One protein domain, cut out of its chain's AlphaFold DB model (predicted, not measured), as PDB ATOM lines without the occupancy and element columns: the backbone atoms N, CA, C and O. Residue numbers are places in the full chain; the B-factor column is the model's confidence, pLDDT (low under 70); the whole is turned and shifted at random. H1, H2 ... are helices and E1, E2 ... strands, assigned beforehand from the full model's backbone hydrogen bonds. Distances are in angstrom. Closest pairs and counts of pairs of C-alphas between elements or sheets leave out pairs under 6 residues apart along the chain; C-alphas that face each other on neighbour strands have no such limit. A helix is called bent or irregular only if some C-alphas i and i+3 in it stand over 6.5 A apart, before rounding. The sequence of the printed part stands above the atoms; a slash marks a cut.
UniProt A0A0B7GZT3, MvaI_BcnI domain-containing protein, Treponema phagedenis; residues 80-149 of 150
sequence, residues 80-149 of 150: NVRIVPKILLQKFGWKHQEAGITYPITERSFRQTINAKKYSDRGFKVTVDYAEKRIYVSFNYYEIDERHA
ATOM      1  N   ASN A  80     175.861 267.844 285.945       92.38
ATOM      2  CA  ASN A  80     176.707 269.018 286.206       92.38
ATOM      3  C   ASN A  80     178.212 268.690 286.229       92.38
ATOM      4  O   ASN A  80     179.047 269.560 285.964       92.38
ATOM      5  N   VAL A  81     178.575 267.435 286.509       92.88
ATOM      6  CA  VAL A  81     179.972 266.993 286.505       92.88
ATOM      7  C   VAL A  81     180.508 266.894 285.076       92.88
ATOM      8  O   VAL A  81     181.700 267.121 284.872       92.88
ATOM      9  N   ARG A  82     179.644 266.654 284.080       93.19
ATOM     10  CA  ARG A  82     180.026 266.328 282.696       93.19
ATOM     11  C   ARG A  82     181.052 265.192 282.659       93.19
ATOM     12  O   ARG A  82     182.207 265.382 282.254       93.19
ATOM     13  N   ILE A  83     180.648 264.033 283.170       94.38
ATOM     14  CA  ILE A  83     181.538 262.892 283.404       94.38
ATOM     15  C   ILE A  83     182.235 262.431 282.121       94.38
ATOM     16  O   ILE A  83     183.409 262.058 282.168       94.38
ATOM     17  N   VAL A  84     181.568 262.527 280.968       94.56
ATOM     18  CA  VAL A  84     182.140 262.081 279.695       94.56
ATOM     19  C   VAL A  84     183.366 262.927 279.311       94.56
ATOM     20  O   VAL A  84     184.464 262.371 279.256       94.56
ATOM     21  N   PRO A  85     183.268 264.259 279.115       94.75
ATOM     22  CA  PRO A  85     184.429 265.061 278.725       94.75
ATOM     23  C   PRO A  85     185.445 265.289 279.855       94.75
ATOM     24  O   PRO A  85     186.633 265.447 279.569       94.75
ATOM     25  N   LYS A  86     185.017 265.345 281.128       95.25
ATOM     26  CA  LYS A  86     185.930 265.664 282.243       95.25
ATOM     27  C   LYS A  86     186.653 264.453 282.821       95.25
ATOM     28  O   LYS A  86     187.733 264.621 283.375       95.25
ATOM     29  N   ILE A  87     186.075 263.255 282.716       93.81
ATOM     30  CA  ILE A  87     186.635 262.046 283.332       93.81
ATOM     31  C   ILE A  87     186.924 260.996 282.267       93.81
ATOM     32  O   ILE A  87     188.077 260.590 282.123       93.81
ATOM     33  N   LEU A  88     185.916 260.573 281.498       95.25
ATOM     34  CA  LEU A  88     186.087 259.444 280.583       95.25
ATOM     35  C   LEU A  88     187.054 259.762 279.441       95.25
ATOM     36  O   LEU A  88     187.979 258.996 279.201       95.25
ATOM     37  N   LEU A  89     186.916 260.925 278.803       96.00
ATOM     38  CA  LEU A  89     187.828 261.369 277.748       96.00
ATOM     39  C   LEU A  89     189.273 261.518 278.253       96.00
ATOM     40  O   LEU A  89     190.214 261.154 277.554       96.00
ATOM     41  N   GLN A  90     189.455 262.018 279.478       94.25
ATOM     42  CA  GLN A  90     190.784 262.249 280.053       94.25
ATOM     43  C   GLN A  90     191.489 260.948 280.449       94.25
ATOM     44  O   GLN A  90     192.708 260.842 280.315       94.25
ATOM     45  N   LYS A  91     190.734 259.959 280.938       92.38
ATOM     46  CA  LYS A  91     191.284 258.676 281.397       92.38
ATOM     47  C   LYS A  91     191.371 257.628 280.292       92.38
ATOM     48  O   LYS A  91     192.350 256.902 280.242       92.38
ATOM     49  N   PHE A  92     190.371 257.566 279.419       93.62
ATOM     50  CA  PHE A  92     190.188 256.478 278.453       93.62
ATOM     51  C   PHE A  92     190.193 256.944 276.993       93.62
ATOM     52  O   PHE A  92     190.070 256.125 276.085       93.62
ATOM     53  N   GLY A  93     190.299 258.252 276.739       94.31
ATOM     54  CA  GLY A  93     190.413 258.776 275.382       94.31
ATOM     55  C   GLY A  93     191.786 258.506 274.771       94.31
ATOM     56  O   GLY A  93     192.796 258.475 275.469       94.31
ATOM     57  N   TRP A  94     191.844 258.383 273.454       93.81
ATOM     58  CA  TRP A  94     193.075 258.199 272.678       93.81
ATOM     59  C   TRP A  94     193.340 259.417 271.800       93.81
ATOM     60  O   TRP A  94     192.475 260.280 271.664       93.81
ATOM     61  N   LYS A  95     194.526 259.517 271.199       95.19
ATOM     62  CA  LYS A  95     194.850 260.610 270.275       95.19
ATOM     63  C   LYS A  95     193.819 260.673 269.141       95.19
ATOM     64  O   LYS A  95     193.511 259.657 268.516       95.19
ATOM     65  N   HIS A  96     193.267 261.857 268.878       95.81
ATOM     66  CA  HIS A  96     192.358 262.037 267.748       95.81
ATOM     67  C   HIS A  96     193.118 261.843 266.424       95.81
ATOM     68  O   HIS A  96     194.255 262.288 266.291       95.81
ATOM     69  N   GLN A  97     192.495 261.206 265.429       94.19
ATOM     70  CA  GLN A  97     193.141 260.906 264.140       94.19
ATOM     71  C   GLN A  97     193.643 262.168 263.414       94.19
ATOM     72  O   GLN A  97     194.663 262.136 262.741       94.19
ATOM     73  N   GLU A  98     192.944 263.289 263.596       95.56
ATOM     74  CA  GLU A  98     193.292 264.599 263.023       95.56
ATOM     75  C   GLU A  98     194.042 265.526 264.007       95.56
ATOM     76  O   GLU A  98     194.155 266.730 263.765       95.56
ATOM     77  N   ALA A  99     194.535 264.997 265.136       95.94
ATOM     78  CA  ALA A  99     195.336 265.760 266.094       95.94
ATOM     79  C   ALA A  99     196.692 266.147 265.481       95.94
ATOM     80  O   ALA A  99     197.477 265.283 265.085       95.94
ATOM     81  N   GLY A 100     196.977 267.447 265.439       96.06
ATOM     82  CA  GLY A 100     198.131 268.033 264.754       96.06
ATOM     83  C   GLY A 100     197.903 268.330 263.267       96.06
ATOM     84  O   GLY A 100     198.830 268.804 262.619       96.06
ATOM     85  N   ILE A 101     196.703 268.059 262.735       96.06
ATOM     86  CA  ILE A 101     196.306 268.381 261.354       96.06
ATOM     87  C   ILE A 101     195.225 269.466 261.387       96.06
ATOM     88  O   ILE A 101     195.494 270.624 261.086       96.06
ATOM     89  N   THR A 102     194.015 269.084 261.803       95.19
ATOM     90  CA  THR A 102     192.847 269.974 261.916       95.19
ATOM     91  C   THR A 102     192.696 270.499 263.343       95.19
ATOM     92  O   THR A 102     192.243 271.621 263.557       95.19
ATOM     93  N   TYR A 103     193.099 269.693 264.331       95.62
ATOM     94  CA  TYR A 103     193.003 270.010 265.756       95.62
ATOM     95  C   TYR A 103     194.391 270.139 266.393       95.62
ATOM     96  O   TYR A 103     195.375 269.681 265.805       95.62
ATOM     97  N   PRO A 104     194.511 270.704 267.609       96.88
ATOM     98  CA  PRO A 104     195.768 270.702 268.350       96.88
ATOM     99  C   PRO A 104     196.357 269.293 268.506       96.88
ATOM    100  O   PRO A 104     195.639 268.296 268.540       96.88
ATOM    101  N   ILE A 105     197.681 269.199 268.653       96.62
ATOM    102  CA  ILE A 105     198.374 267.907 268.821       96.62
ATOM    103  C   ILE A 105     197.910 267.133 270.069       96.62
ATOM    104  O   ILE A 105     198.042 265.912 270.131       96.62
ATOM    105  N   THR A 106     197.348 267.847 271.044       95.56
ATOM    106  CA  THR A 106     196.801 267.322 272.299       95.56
ATOM    107  C   THR A 106     195.354 266.835 272.185       95.56
ATOM    108  O   THR A 106     194.804 266.380 273.187       95.56
ATOM    109  N   GLU A 107     194.722 266.930 271.011       96.75
ATOM    110  CA  GLU A 107     193.323 266.540 270.824       96.75
ATOM    111  C   GLU A 107     193.118 265.039 271.076       96.75
ATOM    112  O   GLU A 107     193.864 264.183 270.581       96.75
ATOM    113  N   ARG A 108     192.065 264.707 271.831       95.75
ATOM    114  CA  ARG A 108     191.728 263.332 272.214       95.75
ATOM    115  C   ARG A 108     190.335 262.962 271.733       95.75
ATOM    116  O   ARG A 108     189.442 263.790 271.637       95.75
ATOM    117  N   SER A 109     190.126 261.680 271.477       95.44
ATOM    118  CA  SER A 109     188.848 261.105 271.087       95.44
ATOM    119  C   SER A 109     188.420 260.044 272.085       95.44
ATOM    120  O   SER A 109     189.229 259.236 272.529       95.44
ATOM    121  N   PHE A 110     187.131 260.024 272.405       95.69
ATOM    122  CA  PHE A 110     186.492 258.939 273.135       95.69
ATOM    123  C   PHE A 110     185.196 258.583 272.407       95.69
ATOM    124  O   PHE A 110     184.128 259.118 272.700       95.69
ATOM    125  N   ARG A 111     185.314 257.744 271.372       93.62
ATOM    126  CA  ARG A 111     184.211 257.358 270.480       93.62
ATOM    127  C   ARG A 111     184.121 255.845 270.374       93.62
ATOM    128  O   ARG A 111     185.007 255.214 269.811       93.62
ATOM    129  N   GLN A 112     183.043 255.269 270.888       93.69
ATOM    130  CA  GLN A 112     182.811 253.830 270.839       93.69
ATOM    131  C   GLN A 112     181.318 253.517 270.794       93.69
ATOM    132  O   GLN A 112     180.512 254.204 271.423       93.69
ATOM    133  N   THR A 113     180.967 252.446 270.088       95.31
ATOM    134  CA  THR A 113     179.618 251.876 270.090       95.31
ATOM    135  C   THR A 113     179.591 250.711 271.069       95.31
ATOM    136  O   THR A 113     180.163 249.654 270.803       95.31
ATOM    137  N   ILE A 114     178.932 250.903 272.210       96.88
ATOM    138  CA  ILE A 114     178.795 249.891 273.266       96.88
ATOM    139  C   ILE A 114     177.384 249.296 273.263       96.88
ATOM    140  O   ILE A 114     176.429 249.928 272.819       96.88
ATOM    141  N   ASN A 115     177.244 248.064 273.746       96.38
ATOM    142  CA  ASN A 115     175.964 247.358 273.827       96.38
ATOM    143  C   ASN A 115     175.855 246.590 275.153       96.38
ATOM    144  O   ASN A 115     176.786 246.597 275.956       96.38
ATOM    145  N   ALA A 116     174.714 245.936 275.386       97.00
ATOM    146  CA  ALA A 116     174.452 245.206 276.628       97.00
ATOM    147  C   ALA A 116     174.910 243.734 276.627       97.00
ATOM    148  O   ALA A 116     174.826 243.071 277.655       97.00
ATOM    149  N   LYS A 117     175.367 243.199 275.486       96.44
ATOM    150  CA  LYS A 117     175.704 241.773 275.337       96.44
ATOM    151  C   LYS A 117     177.156 241.471 275.685       96.44
ATOM    152  O   LYS A 117     177.425 240.461 276.322       96.44
ATOM    153  N   LYS A 118     178.087 242.316 275.239       96.94
ATOM    154  CA  LYS A 118     179.529 242.112 275.425       96.94
ATOM    155  C   LYS A 118     180.259 243.423 275.675       96.94
ATOM    156  O   LYS A 118     179.791 244.477 275.241       96.94
ATOM    157  N   TYR A 119     181.409 243.328 276.335       97.81
ATOM    158  CA  TYR A 119     182.358 244.428 276.406       97.81
ATOM    159  C   TYR A 119     182.881 244.772 275.004       97.81
ATOM    160  O   TYR A 119     183.002 243.907 274.129       97.81
ATOM    161  N   SER A 120     183.104 246.065 274.764       96.56
ATOM    162  CA  SER A 120     183.891 246.535 273.630       96.56
ATOM    163  C   SER A 120     185.348 246.116 273.806       96.56
ATOM    164  O   SER A 120     185.783 245.786 274.903       96.56
ATOM    165  N   ASP A 121     186.122 246.216 272.733       95.06
ATOM    166  CA  ASP A 121     187.581 246.075 272.761       95.06
ATOM    167  C   ASP A 121     188.286 247.104 273.659       95.06
ATOM    168  O   ASP A 121     189.455 246.956 273.987       95.06
ATOM    169  N   ARG A 122     187.570 248.155 274.068       95.38
ATOM    170  CA  ARG A 122     188.006 249.173 275.028       95.38
ATOM    171  C   ARG A 122     187.502 248.886 276.451       95.38
ATOM    172  O   ARG A 122     187.597 249.759 277.310       95.38
ATOM    173  N   GLY A 123     186.925 247.710 276.697       96.25
ATOM    174  CA  GLY A 123     186.477 247.275 278.017       96.25
ATOM    175  C   GLY A 123     185.175 247.915 278.506       96.25
ATOM    176  O   GLY A 123     184.898 247.864 279.701       96.25
ATOM    177  N   PHE A 124     184.350 248.516 277.638       97.25
ATOM    178  CA  PHE A 124     183.082 249.151 278.040       97.25
ATOM    179  C   PHE A 124     181.849 248.375 277.577       97.25
ATOM    180  O   PHE A 124     181.789 247.891 276.449       97.25
ATOM    181  N   LYS A 125     180.812 248.319 278.418       97.75
ATOM    182  CA  LYS A 125     179.484 247.800 278.052       97.75
ATOM    183  C   LYS A 125     178.361 248.595 278.705       97.75
ATOM    184  O   LYS A 125     178.574 249.328 279.668       97.75
ATOM    185  N   VAL A 126     177.143 248.378 278.225       97.81
ATOM    186  CA  VAL A 126     175.921 248.826 278.900       97.81
ATOM    187  C   VAL A 126     175.438 247.728 279.847       97.81
ATOM    188  O   VAL A 126     175.477 246.551 279.512       97.81
ATOM    189  N   THR A 127     174.985 248.095 281.041       97.62
ATOM    190  CA  THR A 127     174.269 247.198 281.958       97.62
ATOM    191  C   THR A 127     172.933 247.833 282.308       97.62
ATOM    192  O   THR A 127     172.879 249.024 282.604       97.62
ATOM    193  N   VAL A 128     171.855 247.055 282.239       97.38
ATOM    194  CA  VAL A 128     170.500 247.525 282.544       97.38
ATOM    195  C   VAL A 128     170.077 246.918 283.869       97.38
ATOM    196  O   VAL A 128     170.001 245.698 283.995       97.38
ATOM    197  N   ASP A 129     169.813 247.778 284.842       97.00
ATOM    198  CA  ASP A 129     169.217 247.401 286.112       97.00
ATOM    199  C   ASP A 129     167.718 247.698 286.055       97.00
ATOM    200  O   ASP A 129     167.284 248.853 286.070       97.00
ATOM    201  N   TYR A 130     166.919 246.640 285.949       96.69
ATOM    202  CA  TYR A 130     165.467 246.754 285.872       96.69
ATOM    203  C   TYR A 130     164.813 247.036 287.226       96.69
ATOM    204  O   TYR A 130     163.736 247.632 287.246       96.69
ATOM    205  N   ALA A 131     165.439 246.630 288.335       97.75
ATOM    206  CA  ALA A 131     164.901 246.862 289.671       97.75
ATOM    207  C   ALA A 131     165.004 248.351 290.021       97.75
ATOM    208  O   ALA A 131     164.004 248.984 290.356       97.75
ATOM    209  N   GLU A 132     166.186 248.929 289.808       96.94
ATOM    210  CA  GLU A 132     166.451 250.352 290.048       96.94
ATOM    211  C   GLU A 132     166.029 251.250 288.874       96.94
ATOM    212  O   GLU A 132     166.103 252.475 288.970       96.94
ATOM    213  N   LYS A 133     165.579 250.658 287.758       97.06
ATOM    214  CA  LYS A 133     165.214 251.349 286.506       97.06
ATOM    215  C   LYS A 133     166.338 252.260 286.000       97.06
ATOM    216  O   LYS A 133     166.105 253.403 285.603       97.06
ATOM    217  N   ARG A 134     167.570 251.750 286.016       96.12
ATOM    218  CA  ARG A 134     168.786 252.493 285.668       96.12
ATOM    219  C   ARG A 134     169.575 251.810 284.566       96.12
ATOM    220  O   ARG A 134     169.595 250.589 284.430       96.12
ATOM    221  N   ILE A 135     170.267 252.633 283.786       96.69
ATOM    222  CA  ILE A 135     171.227 252.187 282.782       96.69
ATOM    223  C   ILE A 135     172.609 252.629 283.246       96.69
ATOM    224  O   ILE A 135     172.835 253.807 283.516       96.69
ATOM    225  N   TYR A 136     173.532 251.679 283.310       96.38
ATOM    226  CA  TYR A 136     174.910 251.900 283.712       96.38
ATOM    227  C   TYR A 136     175.855 251.689 282.534       96.38
ATOM    228  O   TYR A 136     175.702 250.752 281.747       96.38
ATOM    229  N   VAL A 137     176.881 252.532 282.455       95.56
ATOM    230  CA  VAL A 137     178.063 252.274 281.632       95.56
ATOM    231  C   VAL A 137     179.079 251.566 282.523       95.56
ATOM    232  O   VAL A 137     179.596 252.153 283.471       95.56
ATOM    233  N   SER A 138     179.324 250.288 282.246       95.81
ATOM    234  CA  SER A 138     180.255 249.442 282.994       95.81
ATOM    235  C   SER A 138     181.594 249.374 282.270       95.81
ATOM    236  O   SER A 138     181.631 249.288 281.041       95.81
ATOM    237  N   PHE A 139     182.679 249.385 283.041       95.94
ATOM    238  CA  PHE A 139     184.048 249.241 282.559       95.94
ATOM    239  C   PHE A 139     184.709 248.022 283.209       95.94
ATOM    240  O   PHE A 139     184.575 247.826 284.418       95.94
ATOM    241  N   ASN A 140     185.425 247.224 282.418       95.88
ATOM    242  CA  ASN A 140     186.256 246.121 282.887       95.88
ATOM    243  C   ASN A 140     187.622 246.166 282.190       95.88
ATOM    244  O   ASN A 140     187.710 246.016 280.975       95.88
ATOM    245  N   TYR A 141     188.681 246.350 282.979       94.19
ATOM    246  CA  TYR A 141     190.056 246.433 282.486       94.19
ATOM    247  C   TYR A 141     190.524 245.140 281.804       94.19
ATOM    248  O   TYR A 141     191.209 245.203 280.791       94.19
ATOM    249  N   TYR A 142     190.106 243.975 282.304       94.94
ATOM    250  CA  TYR A 142     190.513 242.676 281.753       94.94
ATOM    251  C   TYR A 142     189.867 242.349 280.399       94.94
ATOM    252  O   TYR A 142     190.200 241.343 279.787       94.94
ATOM    253  N   GLU A 143     188.933 243.184 279.944       95.81
ATOM    254  CA  GLU A 143     188.233 243.042 278.662       95.81
ATOM    255  C   GLU A 143     188.794 244.008 277.608       95.81
ATOM    256  O   GLU A 143     188.235 244.143 276.519       95.81
ATOM    257  N   ILE A 144     189.873 244.725 277.938       94.44
ATOM    258  CA  ILE A 144     190.599 245.536 276.971       94.44
ATOM    259  C   ILE A 144     191.413 244.600 276.082       94.44
ATOM    260  O   ILE A 144     192.201 243.786 276.552       94.44
ATOM    261  N   ASP A 145     191.206 244.745 274.782       94.25
ATOM    262  CA  ASP A 145     191.954 244.038 273.752       94.25
ATOM    263  C   ASP A 145     193.425 244.491 273.771       94.25
ATOM    264  O   ASP A 145     193.708 245.686 273.894       94.25
ATOM    265  N   GLU A 146     194.359 243.550 273.623       92.06
ATOM    266  CA  GLU A 146     195.808 243.780 273.708       92.06
ATOM    267  C   GLU A 146     196.297 244.894 272.771       92.06
ATOM    268  O   GLU A 146     197.260 245.593 273.082       92.06
ATOM    269  N   ARG A 147     195.601 245.134 271.653       91.00
ATOM    270  CA  ARG A 147     195.922 246.239 270.731       91.00
ATOM    271  C   ARG A 147     195.769 247.640 271.330       91.00
ATOM    272  O   ARG A 147     196.158 248.606 270.682       91.00
ATOM    273  N   HIS A 148     195.160 247.765 272.508       88.06
ATOM    274  CA  HIS A 148     195.000 249.025 273.238       88.06
ATOM    275  C   HIS A 148     195.823 249.061 274.539       88.06
ATOM    276  O   HIS A 148     195.535 249.897 275.390       88.06
ATOM    277  N   ALA A 149     196.814 248.176 274.718       70.50
ATOM    278  CA  ALA A 149     197.631 248.047 275.937       70.50
ATOM    279  C   ALA A 149     198.685 249.162 276.157       70.50
ATOM    280  O   ALA A 149     199.647 248.959 276.899       70.50
TER     281      ALA A 149
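Overview. This is residues 80 to 149 of the 150 residues of the protein "MvaI_BcnI domain-containing protein" of Treponema phagedenis (UniProt A0A0B7GZT3). What shape is this? It is a flat, loose model: a two-stranded hairpin of E1 and E2 makes one end of the long axis, and a long loop that doubles back on itself, with Ile 101 near its tip, makes the other. The short helix H1 sits to one side, before the loop. What is it built of? The printed part has 70 residues, with one named helix and two named strands in the order H1, E1, E2; the sheet, E1 - E2, is antiparallel, and the class is mixed, helices and strands, with under half of the residues in named elements. How large is it? The radius of gyration of the C-alphas is 14.3 A, and the spans are 47 by 34 by 16 A.

Along the chain. Where is the helix? H1, residues 83 to 92, begins at C-alpha 83 (181.538, 262.892, 283.404) and is 11.9 A long. It is irregular, but only just: C-alphas 86 and 89 are 6.50 A apart. Where are the strands? E1 is residues 122 to 129, 21.9 A; E2 is residues 134 to 144, 24.5 A, ending at C-alpha 144 (190.599, 245.536, 276.971).

Arrangement. How do the strands pair? E1 and E2 form a hairpin, antiparallel at 151 degrees, with N 127 and O 136 at 2.8 A and N 138 and O 125 at 2.9 A, within hydrogen-bond range. E2 bends by 89 degrees at residue 141. And the helix? H1 and E2 are apart. In H1, 4 of 6 O i to N i+4 pairs are within hydrogen-bond range.

Size, cuts and confidence. Which links are long? H1 to E1 is a long link of 29 residues, in which residues 94 to 95 pair with residues 108 to 109, antiparallel; E1 to E2 is tight. What stands free? Residues 129 to 134 do, and the two C-alphas farthest apart, of Ile 101 and Ala 131, are 47.4 A apart. Is anything missing or uncertain? The printed part has no cut, its mean pLDDT is 95.0, and no printed residue is under 70.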